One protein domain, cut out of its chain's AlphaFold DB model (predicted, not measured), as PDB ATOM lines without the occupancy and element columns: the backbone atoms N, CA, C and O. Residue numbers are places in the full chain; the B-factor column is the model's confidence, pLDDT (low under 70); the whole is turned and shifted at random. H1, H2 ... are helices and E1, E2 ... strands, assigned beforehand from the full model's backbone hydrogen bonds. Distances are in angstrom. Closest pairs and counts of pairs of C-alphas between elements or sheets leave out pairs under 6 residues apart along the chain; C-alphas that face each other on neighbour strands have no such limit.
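AT A GLANCE: This is residues 3 to 79 of the 79 residues of the protein "CAT RNA binding domain-containing protein" of Anaerostipes sp. CAG:276 (UniProt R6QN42). A twisted four-stranded antiparallel sheet has H1 over one face, the long link of residues 26 to 45 loops round the side away from H1, and H2 follows H1, its residues 72 to 78 sticking out. The 77 printed residues hold E1 E2 E3 E4 H1 H2 in chain order; the sheet's order is E1 - E2 - E3 - E4. The class is mixed, and the whole is compact: radius of gyration of the C-alphas 12.0 A, spans 32 by 26 by 21 A.

HOW THE PARTS SIT: E1, residues 3 to 8, E2, 11 to 15, E3, 21 to 25, and E4, 46 to 48, form a meander, each strand the antiparallel neighbour of the one before, by three hairpins. N 4 and O 13 are 2.8 A apart, N 14 and O 22 2.9 A, N 25 and O 46 2.8 A, within hydrogen-bond range. H1, residues 53 to 65, is on the sheet at a height of 9.9 A; its closest C-alphas to E1 are Leu 7 and Arg 64, 6.4 A. H2, residues 68 to 78, is close to but not clearly touching H1, the closest C-alphas being Ile 63 and Ile 71, 7.4 A, at a steep tilt of 52 degrees, opposite ways. In both helices every O i to N i+4 pair is within hydrogen-bond range.

IN THESE COORDINATES: E1 begins at C-alpha 3 (-28.693, 138.245, -9.996) and H2 ends at C-alpha 78 (-11.358, 117.192, -7.007). H1 spans 18.6 A, H2 15.7 A, E2 13.6 A.

THE WHOLE: The printed part has no cut; the C-alphas farthest apart, Gly 36 and Ile 77, are 33.8 A apart. E3 to E4 is the long link; residues 51 and 79 are under pLDDT 70.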
ATOM      1  N   ILE A   3     -28.494 139.427  -9.158       93.12
ATOM      2  CA  ILE A   3     -28.693 138.245  -9.996       93.12
ATOM      3  C   ILE A   3     -28.814 138.684 -11.454       93.12
ATOM      4  O   ILE A   3     -29.726 139.428 -11.809       93.12
ATOM      5  N   PHE A   4     -27.930 138.181 -12.307       92.56
ATOM      6  CA  PHE A   4     -28.056 138.312 -13.756       92.56
ATOM      7  C   PHE A   4     -28.969 137.221 -14.325       92.56
ATOM      8  O   PHE A   4     -29.870 137.504 -15.112       92.56
ATOM      9  N   LYS A   5     -28.800 135.973 -13.869       91.31
ATOM     10  CA  LYS A   5     -29.603 134.824 -14.309       91.31
ATOM     11  C   LYS A   5     -29.741 133.800 -13.187       91.31
ATOM     12  O   LYS A   5     -28.758 133.454 -12.547       91.31
ATOM     13  N   VAL A   6     -30.945 133.277 -12.973       91.88
ATOM     14  CA  VAL A   6     -31.167 132.146 -12.055       91.88
ATOM     15  C   VAL A   6     -31.001 130.842 -12.837       91.88
ATOM     16  O   VAL A   6     -31.611 130.682 -13.898       91.88
ATOM     17  N   LEU A   7     -30.169 129.922 -12.338       89.06
ATOM     18  CA  LEU A   7     -30.019 128.587 -12.928       89.06
ATOM     19  C   LEU A   7     -30.924 127.575 -12.220       89.06
ATOM     20  O   LEU A   7     -31.643 126.842 -12.892       89.06
ATOM     21  N   ASN A   8     -30.927 127.585 -10.885       89.62
ATOM     22  CA  ASN A   8     -31.833 126.820 -10.026       89.62
ATOM     23  C   ASN A   8     -31.957 127.515  -8.646       89.62
ATOM     24  O   ASN A   8     -31.420 128.604  -8.455       89.62
ATOM     25  N   ASN A   9     -32.639 126.902  -7.670       91.56
ATOM     26  CA  ASN A   9     -32.829 127.481  -6.327       91.56
ATOM     27  C   ASN A   9     -31.525 127.750  -5.549       91.56
ATOM     28  O   ASN A   9     -31.533 128.557  -4.621       91.56
ATOM     29  N   ASN A  10     -30.428 127.091  -5.914       90.50
ATOM     30  CA  ASN A  10     -29.149 127.136  -5.210       90.50
ATOM     31  C   ASN A  10     -28.032 127.795  -6.033       90.50
ATOM     32  O   ASN A  10     -26.928 127.958  -5.525       90.50
ATOM     33  N   VAL A  11     -28.286 128.139  -7.299       91.56
ATOM     34  CA  VAL A  11     -27.258 128.631  -8.221       91.56
ATOM     35  C   VAL A  11     -27.766 129.812  -9.041       91.56
ATOM     36  O   VAL A  11     -28.826 129.749  -9.677       91.56
ATOM     37  N   ALA A  12     -26.965 130.874  -9.082       92.62
ATOM     38  CA  ALA A  12     -27.177 132.043  -9.928       92.62
ATOM     39  C   ALA A  12     -25.911 132.422 -10.697       92.62
ATOM     40  O   ALA A  12     -24.791 132.143 -10.282       92.62
ATOM     41  N   VAL A  13     -26.113 133.128 -11.804       92.06
ATOM     42  CA  VAL A  13     -25.089 133.915 -12.483       92.06
ATOM     43  C   VAL A  13     -25.232 135.360 -12.022       92.06
ATOM     44  O   VAL A  13     -26.344 135.897 -11.988       92.06
ATOM     45  N   ILE A  14     -24.116 135.990 -11.683       92.19
ATOM     46  CA  ILE A  14     -24.006 137.407 -11.328       92.19
ATOM     47  C   ILE A  14     -22.946 138.063 -12.211       92.19
ATOM     48  O   ILE A  14     -22.046 137.389 -12.706       92.19
ATOM     49  N   LEU A  15     -23.042 139.375 -12.395       88.69
ATOM     50  CA  LEU A  15     -22.001 140.161 -13.055       88.69
ATOM     51  C   LEU A  15     -21.130 140.829 -11.988       88.69
ATOM     52  O   LEU A  15     -21.660 141.349 -11.002       88.69
ATOM     53  N   ASN A  16     -19.807 140.793 -12.159       82.25
ATOM     54  CA  ASN A  16     -18.905 141.632 -11.365       82.25
ATOM     55  C   ASN A  16     -18.830 143.060 -11.920       82.25
ATOM     56  O   ASN A  16     -19.450 143.383 -12.932       82.25
ATOM     57  N   GLU A  17     -18.058 143.908 -11.243       82.06
ATOM     58  CA  GLU A  17     -17.848 145.310 -11.622       82.06
ATOM     59  C   GLU A  17     -17.231 145.460 -13.023       82.06
ATOM     60  O   GLU A  17     -17.538 146.416 -13.729       82.06
ATOM     61  N   ASP A  18     -16.460 144.464 -13.469       82.69
ATOM     62  CA  ASP A  18     -15.838 144.406 -14.798       82.69
ATOM     63  C   ASP A  18     -16.773 143.855 -15.895       82.69
ATOM     64  O   ASP A  18     -16.355 143.666 -17.037       82.69
ATOM     65  N   GLY A  19     -18.030 143.536 -15.563       79.88
ATOM     66  CA  GLY A  19     -19.005 142.957 -16.494       79.88
ATOM     67  C   GLY A  19     -18.781 141.476 -16.826       79.88
ATOM     68  O   GLY A  19     -19.383 140.956 -17.763       79.88
ATOM     69  N   GLN A  20     -17.935 140.778 -16.074       82.81
ATOM     70  CA  GLN A  20     -17.693 139.345 -16.205       82.81
ATOM     71  C   GLN A  20     -18.736 138.529 -15.436       82.81
ATOM     72  O   GLN A  20     -19.046 138.803 -14.271       82.81
ATOM     73  N   GLU A  21     -19.227 137.473 -16.082       86.69
ATOM     74  CA  GLU A  21     -20.142 136.512 -15.477       86.69
ATOM     75  C   GLU A  21     -19.421 135.625 -14.452       86.69
ATOM     76  O   GLU A  21     -18.412 134.980 -14.742       86.69
ATOM     77  N   LYS A  22     -19.985 135.552 -13.248       88.88
ATOM     78  CA  LYS A  22     -19.573 134.646 -12.172       88.88
ATOM     79  C   LYS A  22     -20.742 133.762 -11.791       88.88
ATOM     80  O   LYS A  22     -21.883 134.219 -11.762       88.88
ATOM     81  N   ILE A  23     -20.456 132.510 -11.462       89.88
ATOM     82  CA  ILE A  23     -21.477 131.570 -10.995       89.88
ATOM     83  C   ILE A  23     -21.350 131.465  -9.485       89.88
ATOM     84  O   ILE A  23     -20.285 131.142  -8.971       89.88
ATOM     85  N   VAL A  24     -22.428 131.765  -8.777       91.38
ATOM     86  CA  VAL A  24     -22.487 131.716  -7.317       91.38
ATOM     87  C   VAL A  24     -23.410 130.592  -6.896       91.38
ATOM     88  O   VAL A  24     -24.479 130.403  -7.482       91.38
ATOM     89  N   MET A  25     -22.975 129.837  -5.895       90.25
ATOM     90  CA  MET A  25     -23.688 128.694  -5.349       90.25
ATOM     91  C   MET A  25     -23.863 128.864  -3.850       90.25
ATOM     92  O   MET A  25     -22.947 129.302  -3.159       90.25
ATOM     93  N   GLY A  26     -25.031 128.488  -3.357       89.94
ATOM     94  CA  GLY A  26     -25.303 128.402  -1.934       89.94
ATOM     95  C   GLY A  26     -26.678 127.812  -1.681       89.94
ATOM     96  O   GLY A  26     -27.555 127.828  -2.550       89.94
ATOM     97  N   ARG A  27     -26.896 127.260  -0.493       90.06
ATOM     98  CA  ARG A  27     -28.184 126.635  -0.170       90.06
ATOM     99  C   ARG A  27     -29.329 127.657  -0.221       90.06
ATOM    100  O   ARG A  27     -29.434 128.539   0.622       90.06
ATOM    101  N   GLY A  28     -30.234 127.502  -1.185       89.81
ATOM    102  CA  GLY A  28     -31.445 128.310  -1.311       89.81
ATOM    103  C   GLY A  28     -31.214 129.778  -1.680       89.81
ATOM    104  O   GLY A  28     -32.141 130.571  -1.529       89.81
ATOM    105  N   ILE A  29     -30.030 130.161  -2.174       92.31
ATOM    106  CA  ILE A  29     -29.692 131.570  -2.470       92.31
ATOM    107  C   ILE A  29     -30.629 132.232  -3.486       92.31
ATOM    108  O   ILE A  29     -30.804 133.451  -3.474       92.31
ATOM    109  N   CYS A  30     -31.248 131.428  -4.350       92.62
ATOM    110  CA  CYS A  30     -32.183 131.867  -5.377       92.62
ATOM    111  C   CYS A  30     -33.636 131.510  -5.036       92.62
ATOM    112  O   CYS A  30     -34.521 131.682  -5.877       92.62
ATOM    113  N   PHE A  31     -33.914 130.984  -3.841       92.31
ATOM    114  CA  PHE A  31     -35.266 130.585  -3.471       92.31
ATOM    115  C   PHE A  31     -36.196 131.803  -3.482       92.31
ATOM    116  O   PHE A  31     -35.995 132.765  -2.743       92.31
ATOM    117  N   LYS A  32     -37.221 131.761  -4.346       92.31
ATOM    118  CA  LYS A  32     -38.147 132.879  -4.618       92.31
ATOM    119  C   LYS A  32     -37.472 134.160  -5.140       92.31
ATOM    120  O   LYS A  32     -38.040 135.241  -5.005       92.31
ATOM    121  N   LYS A  33     -36.289 134.044  -5.744       93.31
ATOM    122  CA  LYS A  33     -35.572 135.152  -6.388       93.31
ATOM    123  C   LYS A  33     -35.654 135.044  -7.907       93.31
ATOM    124  O   LYS A  33     -35.861 133.964  -8.460       93.31
ATOM    125  N   LYS A  34     -35.454 136.167  -8.589       93.06
ATOM    126  CA  LYS A  34     -35.382 136.261 -10.054       93.06
ATOM    127  C   LYS A  34     -34.221 137.146 -10.500       93.06
ATOM    128  O   LYS A  34     -33.586 137.822  -9.695       93.06
ATOM    129  N   ALA A  35     -33.948 137.140 -11.802       93.31
ATOM    130  CA  ALA A  35     -33.005 138.079 -12.398       93.31
ATOM    131  C   ALA A  35     -33.383 139.526 -12.036       93.31
ATOM    132  O   ALA A  35     -34.555 139.900 -12.089       93.31
ATOM    133  N   GLY A  36     -32.385 140.317 -11.654       92.06
ATOM    134  CA  GLY A  36     -32.548 141.677 -11.150       92.06
ATOM    135  C   GLY A  36     -32.670 141.788  -9.628       92.06
ATOM    136  O   GLY A  36     -32.439 142.877  -9.104       92.06
ATOM    137  N   ASP A  37     -32.957 140.702  -8.905       93.88
ATOM    138  CA  ASP A  37     -33.014 140.747  -7.443       93.88
ATOM    139  C   ASP A  37     -31.610 140.781  -6.823       93.88
ATOM    140  O   ASP A  37     -30.637 140.259  -7.378       93.88
ATOM    141  N   ASP A  38     -31.518 141.363  -5.627       91.44
ATOM    142  CA  ASP A  38     -30.300 141.332  -4.825       91.44
ATOM    143  C   ASP A  38     -30.122 139.984  -4.119       91.44
ATOM    144  O   ASP A  38     -31.069 139.391  -3.574       91.44
ATOM    145  N   LEU A  39     -28.871 139.530  -4.124       89.62
ATOM    146  CA  LEU A  39     -28.405 138.309  -3.489       89.62
ATOM    147  C   LEU A  39     -27.574 138.670  -2.253       89.62
ATOM    148  O   LEU A  39     -26.712 139.553  -2.325       89.62
ATOM    149  N   ASN A  40     -27.839 137.995  -1.132       89.56
ATOM    150  CA  ASN A  40     -27.064 138.171   0.093       89.56
ATOM    151  C   ASN A  40     -25.679 137.518  -0.089       89.56
ATOM    152  O   ASN A  40     -25.637 136.301  -0.277       89.56
ATOM    153  N   PRO A  41     -24.567 138.274  -0.024       87.94
ATOM    154  CA  PRO A  41     -23.225 137.712  -0.153       87.94
ATOM    155  C   PRO A  41     -22.904 136.653   0.906       87.94
ATOM    156  O   PRO A  41     -22.195 135.704   0.604       87.94
ATOM    157  N   GLU A  42     -23.458 136.775   2.115       90.69
ATOM    158  CA  GLU A  42     -23.228 135.817   3.208       90.69
ATOM    159  C   GLU A  42     -23.884 134.456   2.966       90.69
ATOM    160  O   GLU A  42     -23.511 133.469   3.589       90.69
ATOM    161  N   ALA A  43     -24.874 134.394   2.072       89.12
ATOM    162  CA  ALA A  43     -25.531 133.144   1.711       89.12
ATOM    163  C   ALA A  43     -24.778 132.384   0.603       89.12
ATOM    164  O   ALA A  43     -25.190 131.289   0.228       89.12
ATOM    165  N   ILE A  44     -23.719 132.975   0.035       91.94
ATOM    166  CA  ILE A  44     -22.910 132.350  -1.009       91.94
ATOM    167  C   ILE A  44     -21.889 131.424  -0.350       91.94
ATOM    168  O   ILE A  44     -20.976 131.881   0.331       91.94
ATOM    169  N   ASP A  45     -22.002 130.130  -0.636       89.56
ATOM    170  CA  ASP A  45     -21.068 129.110  -0.162       89.56
ATOM    171  C   ASP A  45     -19.836 129.026  -1.077       89.56
ATOM    172  O   ASP A  45     -18.706 128.884  -0.612       89.56
ATOM    173  N   LYS A  46     -20.036 129.116  -2.401       87.31
ATOM    174  CA  LYS A  46     -18.953 129.037  -3.398       87.31
ATOM    175  C   LYS A  46     -19.179 129.991  -4.567       87.31
ATOM    176  O   LYS A  46     -20.305 130.202  -5.012       87.31
ATOM    177  N   THR A  47     -18.086 130.524  -5.111       88.69
ATOM    178  CA  THR A  47     -18.086 131.354  -6.325       88.69
ATOM    179  C   THR A  47     -17.120 130.777  -7.350       88.69
ATOM    180  O   THR A  47     -15.948 130.570  -7.050       88.69
ATOM    181  N   PHE A  48     -17.602 130.559  -8.571       84.38
ATOM    182  CA  PHE A  48     -16.837 130.014  -9.685       84.38
ATOM    183  C   PHE A  48     -16.516 131.110 -10.692       84.38
ATOM    184  O   PHE A  48     -17.395 131.838 -11.166       84.38
ATOM    185  N   PHE A  49     -15.235 131.167 -11.040       80.50
ATOM    186  CA  PHE A  49     -14.671 132.033 -12.059       80.50
ATOM    187  C   PHE A  49     -14.161 131.119 -13.169       80.50
ATOM    188  O   PHE A  49     -13.100 130.514 -13.046       80.50
ATOM    189  N   LEU A  50     -14.948 130.950 -14.228       70.19
ATOM    190  CA  LEU A  50     -14.545 130.116 -15.358       70.19
ATOM    191  C   LEU A  50     -13.817 130.997 -16.372       70.19
ATOM    192  O   LEU A  50     -14.409 131.903 -16.959       70.19
ATOM    193  N   SER A  51     -12.522 130.743 -16.561       64.88
ATOM    194  CA  SER A  51     -11.714 131.378 -17.597       64.88
ATOM    195  C   SER A  51     -12.085 130.789 -18.962       64.88
ATOM    196  O   SER A  51     -11.636 129.714 -19.349       64.88
ATOM    197  N   GLY A  52     -12.940 131.501 -19.698       70.81
ATOM    198  CA  GLY A  52     -13.331 131.153 -21.065       70.81
ATOM    199  C   GLY A  52     -14.821 130.851 -21.223       70.81
ATOM    200  O   GLY A  52     -15.434 130.123 -20.440       70.81
ATOM    201  N   THR A  53     -15.401 131.396 -22.290       75.00
ATOM    202  CA  THR A  53     -16.840 131.358 -22.585       75.00
ATOM    203  C   THR A  53     -17.369 129.936 -22.793       75.00
ATOM    204  O   THR A  53     -18.500 129.636 -22.424       75.00
ATOM    205  N   GLU A  54     -16.560 129.031 -23.352       82.44
ATOM    206  CA  GLU A  54     -16.985 127.653 -23.624       82.44
ATOM    207  C   GLU A  54     -17.141 126.825 -22.340       82.44
ATOM    208  O   GLU A  54     -18.175 126.185 -22.142       82.44
ATOM    209  N   ALA A  55     -16.144 126.864 -21.451       80.12
ATOM    210  CA  ALA A  55     -16.200 126.175 -20.162       80.12
ATOM    211  C   ALA A  55     -17.348 126.720 -19.301       80.12
ATOM    212  O   ALA A  55     -18.086 125.946 -18.692       80.12
ATOM    213  N   HIS A  56     -17.553 128.041 -19.332       82.69
ATOM    214  CA  HIS A  56     -18.677 128.700 -18.677       82.69
ATOM    215  C   HIS A  56     -20.030 128.167 -19.168       82.69
ATOM    216  O   HIS A  56     -20.863 127.741 -18.368       82.69
ATOM    217  N   ASN A  57     -20.232 128.121 -20.486       83.75
ATOM    218  CA  ASN A  57     -21.474 127.630 -21.078       83.75
ATOM    219  C   ASN A  57     -21.719 126.150 -20.769       83.75
ATOM    220  O   ASN A  57     -22.825 125.787 -20.368       83.75
ATOM    221  N   LYS A  58     -20.695 125.295 -20.898       85.50
ATOM    222  CA  LYS A  58     -20.805 123.867 -20.558       85.50
ATOM    223  C   LYS A  58     -21.177 123.673 -19.091       85.50
ATOM    224  O   LYS A  58     -22.043 122.863 -18.788       85.50
ATOM    225  N   PHE A  59     -20.585 124.451 -18.190       85.44
ATOM    226  CA  PHE A  59     -20.900 124.369 -16.768       85.44
ATOM    227  C   PHE A  59     -22.329 124.838 -16.451       85.44
ATOM    228  O   PHE A  59     -23.021 124.186 -15.671       85.44
ATOM    229  N   GLN A  60     -22.821 125.904 -17.101       85.88
ATOM    230  CA  GLN A  60     -24.229 126.310 -16.975       85.88
ATOM    231  C   GLN A  60     -25.199 125.199 -17.413       85.88
ATOM    232  O   GLN A  60     -26.249 125.036 -16.791       85.88
ATOM    233  N   VAL A  61     -24.868 124.457 -18.479       86.88
ATOM    234  CA  VAL A  61     -25.662 123.306 -18.948       86.88
ATOM    235  C   VAL A  61     -25.627 122.182 -17.916       86.88
ATOM    236  O   VAL A  61     -26.680 121.729 -17.478       86.88
ATOM    237  N   LEU A  62     -24.437 121.808 -17.439       87.19
ATOM    238  CA  LEU A  62     -24.281 120.757 -16.432       87.19
ATOM    239  C   LEU A  62     -25.084 121.049 -15.158       87.19
ATOM    240  O   LEU A  62     -25.784 120.171 -14.683       87.19
ATOM    241  N   ILE A  63     -25.067 122.278 -14.634       86.25
ATOM    242  CA  ILE A  63     -25.839 122.634 -13.426       86.25
ATOM    243  C   ILE A  63     -27.359 122.562 -13.635       86.25
ATOM    244  O   ILE A  63     -28.114 122.392 -12.673       86.25
ATOM    245  N   ARG A  64     -27.831 122.749 -14.870       82.69
ATOM    246  CA  ARG A  64     -29.258 122.640 -15.198       82.69
ATOM    247  C   ARG A  64     -29.702 121.192 -15.341       82.69
ATOM    248  O   ARG A  64     -30.795 120.864 -14.889       82.69
ATOM    249  N   ASP A  65     -28.857 120.366 -15.943       86.31
ATOM    250  CA  ASP A  65     -29.209 118.994 -16.309       86.31
ATOM    251  C   ASP A  65     -28.820 117.977 -15.227       86.31
ATOM    252  O   ASP A  65     -29.402 116.896 -15.146       86.31
ATOM    253  N   VAL A  66     -27.855 118.319 -14.370       83.56
ATOM    254  CA  VAL A  66     -27.342 117.456 -13.305       83.56
ATOM    255  C   VAL A  66     -27.839 117.954 -11.942       83.56
ATOM    256  O   VAL A  66     -27.642 119.123 -11.600       83.56
ATOM    257  N   PRO A  67     -28.441 117.078 -11.116       82.75
ATOM    258  CA  PRO A  67     -28.766 117.390  -9.730       82.75
ATOM    259  C   PRO A  67     -27.578 117.975  -8.958       82.75
ATOM    260  O   PRO A  67     -26.461 117.455  -9.014       82.75
ATOM    261  N   MET A  68     -27.838 119.031  -8.180       78.50
ATOM    262  CA  MET A  68     -26.809 119.762  -7.426       78.50
ATOM    263  C   MET A  68     -25.997 118.854  -6.487       78.50
ATOM    264  O   MET A  68     -24.811 119.088  -6.278       78.50
ATOM    265  N   GLU A  69     -26.618 117.796  -5.963       81.94
ATOM    266  CA  GLU A  69     -25.969 116.791  -5.116       81.94
ATOM    267  C   GLU A  69     -24.806 116.089  -5.831       81.94
ATOM    268  O   GLU A  69     -23.746 115.899  -5.243       81.94
ATOM    269  N   HIS A  70     -24.947 115.767  -7.120       87.06
ATOM    270  CA  HIS A  70     -23.877 115.118  -7.883       87.06
ATOM    271  C   HIS A  70     -22.745 116.086  -8.231       87.06
ATOM    272  O   HIS A  70     -21.579 115.697  -8.205       87.06
ATOM    273  N   ILE A  71     -23.074 117.348  -8.521       82.69
ATOM    274  CA  ILE A  71     -22.068 118.397  -8.735       82.69
ATOM    275  C   ILE A  71     -21.246 118.611  -7.458       82.69
ATOM    276  O   ILE A  71     -20.026 118.731  -7.537       82.69
ATOM    277  N   ALA A  72     -21.896 118.614  -6.289       80.69
ATOM    278  CA  ALA A  72     -21.224 118.752  -5.000       80.69
ATOM    279  C   ALA A  72     -20.253 117.590  -4.722       80.69
ATOM    280  O   ALA A  72     -19.114 117.840  -4.344       80.69
ATOM    281  N   ILE A  73     -20.664 116.344  -4.988       86.19
ATOM    282  CA  ILE A  73     -19.789 115.166  -4.837       86.19
ATOM    283  C   ILE A  73     -18.580 115.252  -5.777       86.19
ATOM    284  O   ILE A  73     -17.456 114.976  -5.373       86.19
ATOM    285  N   GLY A  74     -18.796 115.634  -7.040       86.06
ATOM    286  CA  GLY A  74     -17.699 115.777  -8.000       86.06
ATOM    287  C   GLY A  74     -16.660 116.809  -7.556       86.06
ATOM    288  O   GLY A  74     -15.470 116.620  -7.784       86.06
ATOM    289  N   GLU A  75     -17.101 117.874  -6.891       80.25
ATOM    290  CA  GLU A  75     -16.212 118.893  -6.338       80.25
ATOM    291  C   GLU A  75     -15.442 118.403  -5.106       80.25
ATOM    292  O   GLU A  75     -14.244 118.658  -5.022       80.25
ATOM    293  N   GLU A  76     -16.080 117.632  -4.220       84.94
ATOM    294  CA  GLU A  76     -15.429 117.007  -3.057       84.94
ATOM    295  C   GLU A  76     -14.294 116.051  -3.459       84.94
ATOM    296  O   GLU A  76     -13.313 115.928  -2.739       84.94
ATOM    297  N   ILE A  77     -14.402 115.390  -4.615       88.88
ATOM    298  CA  ILE A  77     -13.361 114.483  -5.125       88.88
ATOM    299  C   ILE A  77     -12.162 115.245  -5.714       88.88
ATOM    300  O   ILE A  77     -11.040 114.740  -5.693       88.88
ATOM    301  N   ILE A  78     -12.401 116.408  -6.324       82.88
ATOM    302  CA  ILE A  78     -11.358 117.192  -7.007       82.88
ATOM    303  C   ILE A  78     -10.540 118.023  -6.007       82.88
ATOM    304  O   ILE A  78      -9.361 118.277  -6.271       82.88
ATOM    305  N   SER A  79     -11.169 118.480  -4.919       66.69
ATOM    306  CA  SER A  79     -10.546 119.313  -3.882       66.69
ATOM    307  C   SER A  79      -9.797 118.511  -2.820       66.69
ATOM    308  O   SER A  79      -8.958 119.166  -2.157       66.69
TER     309      SER A  79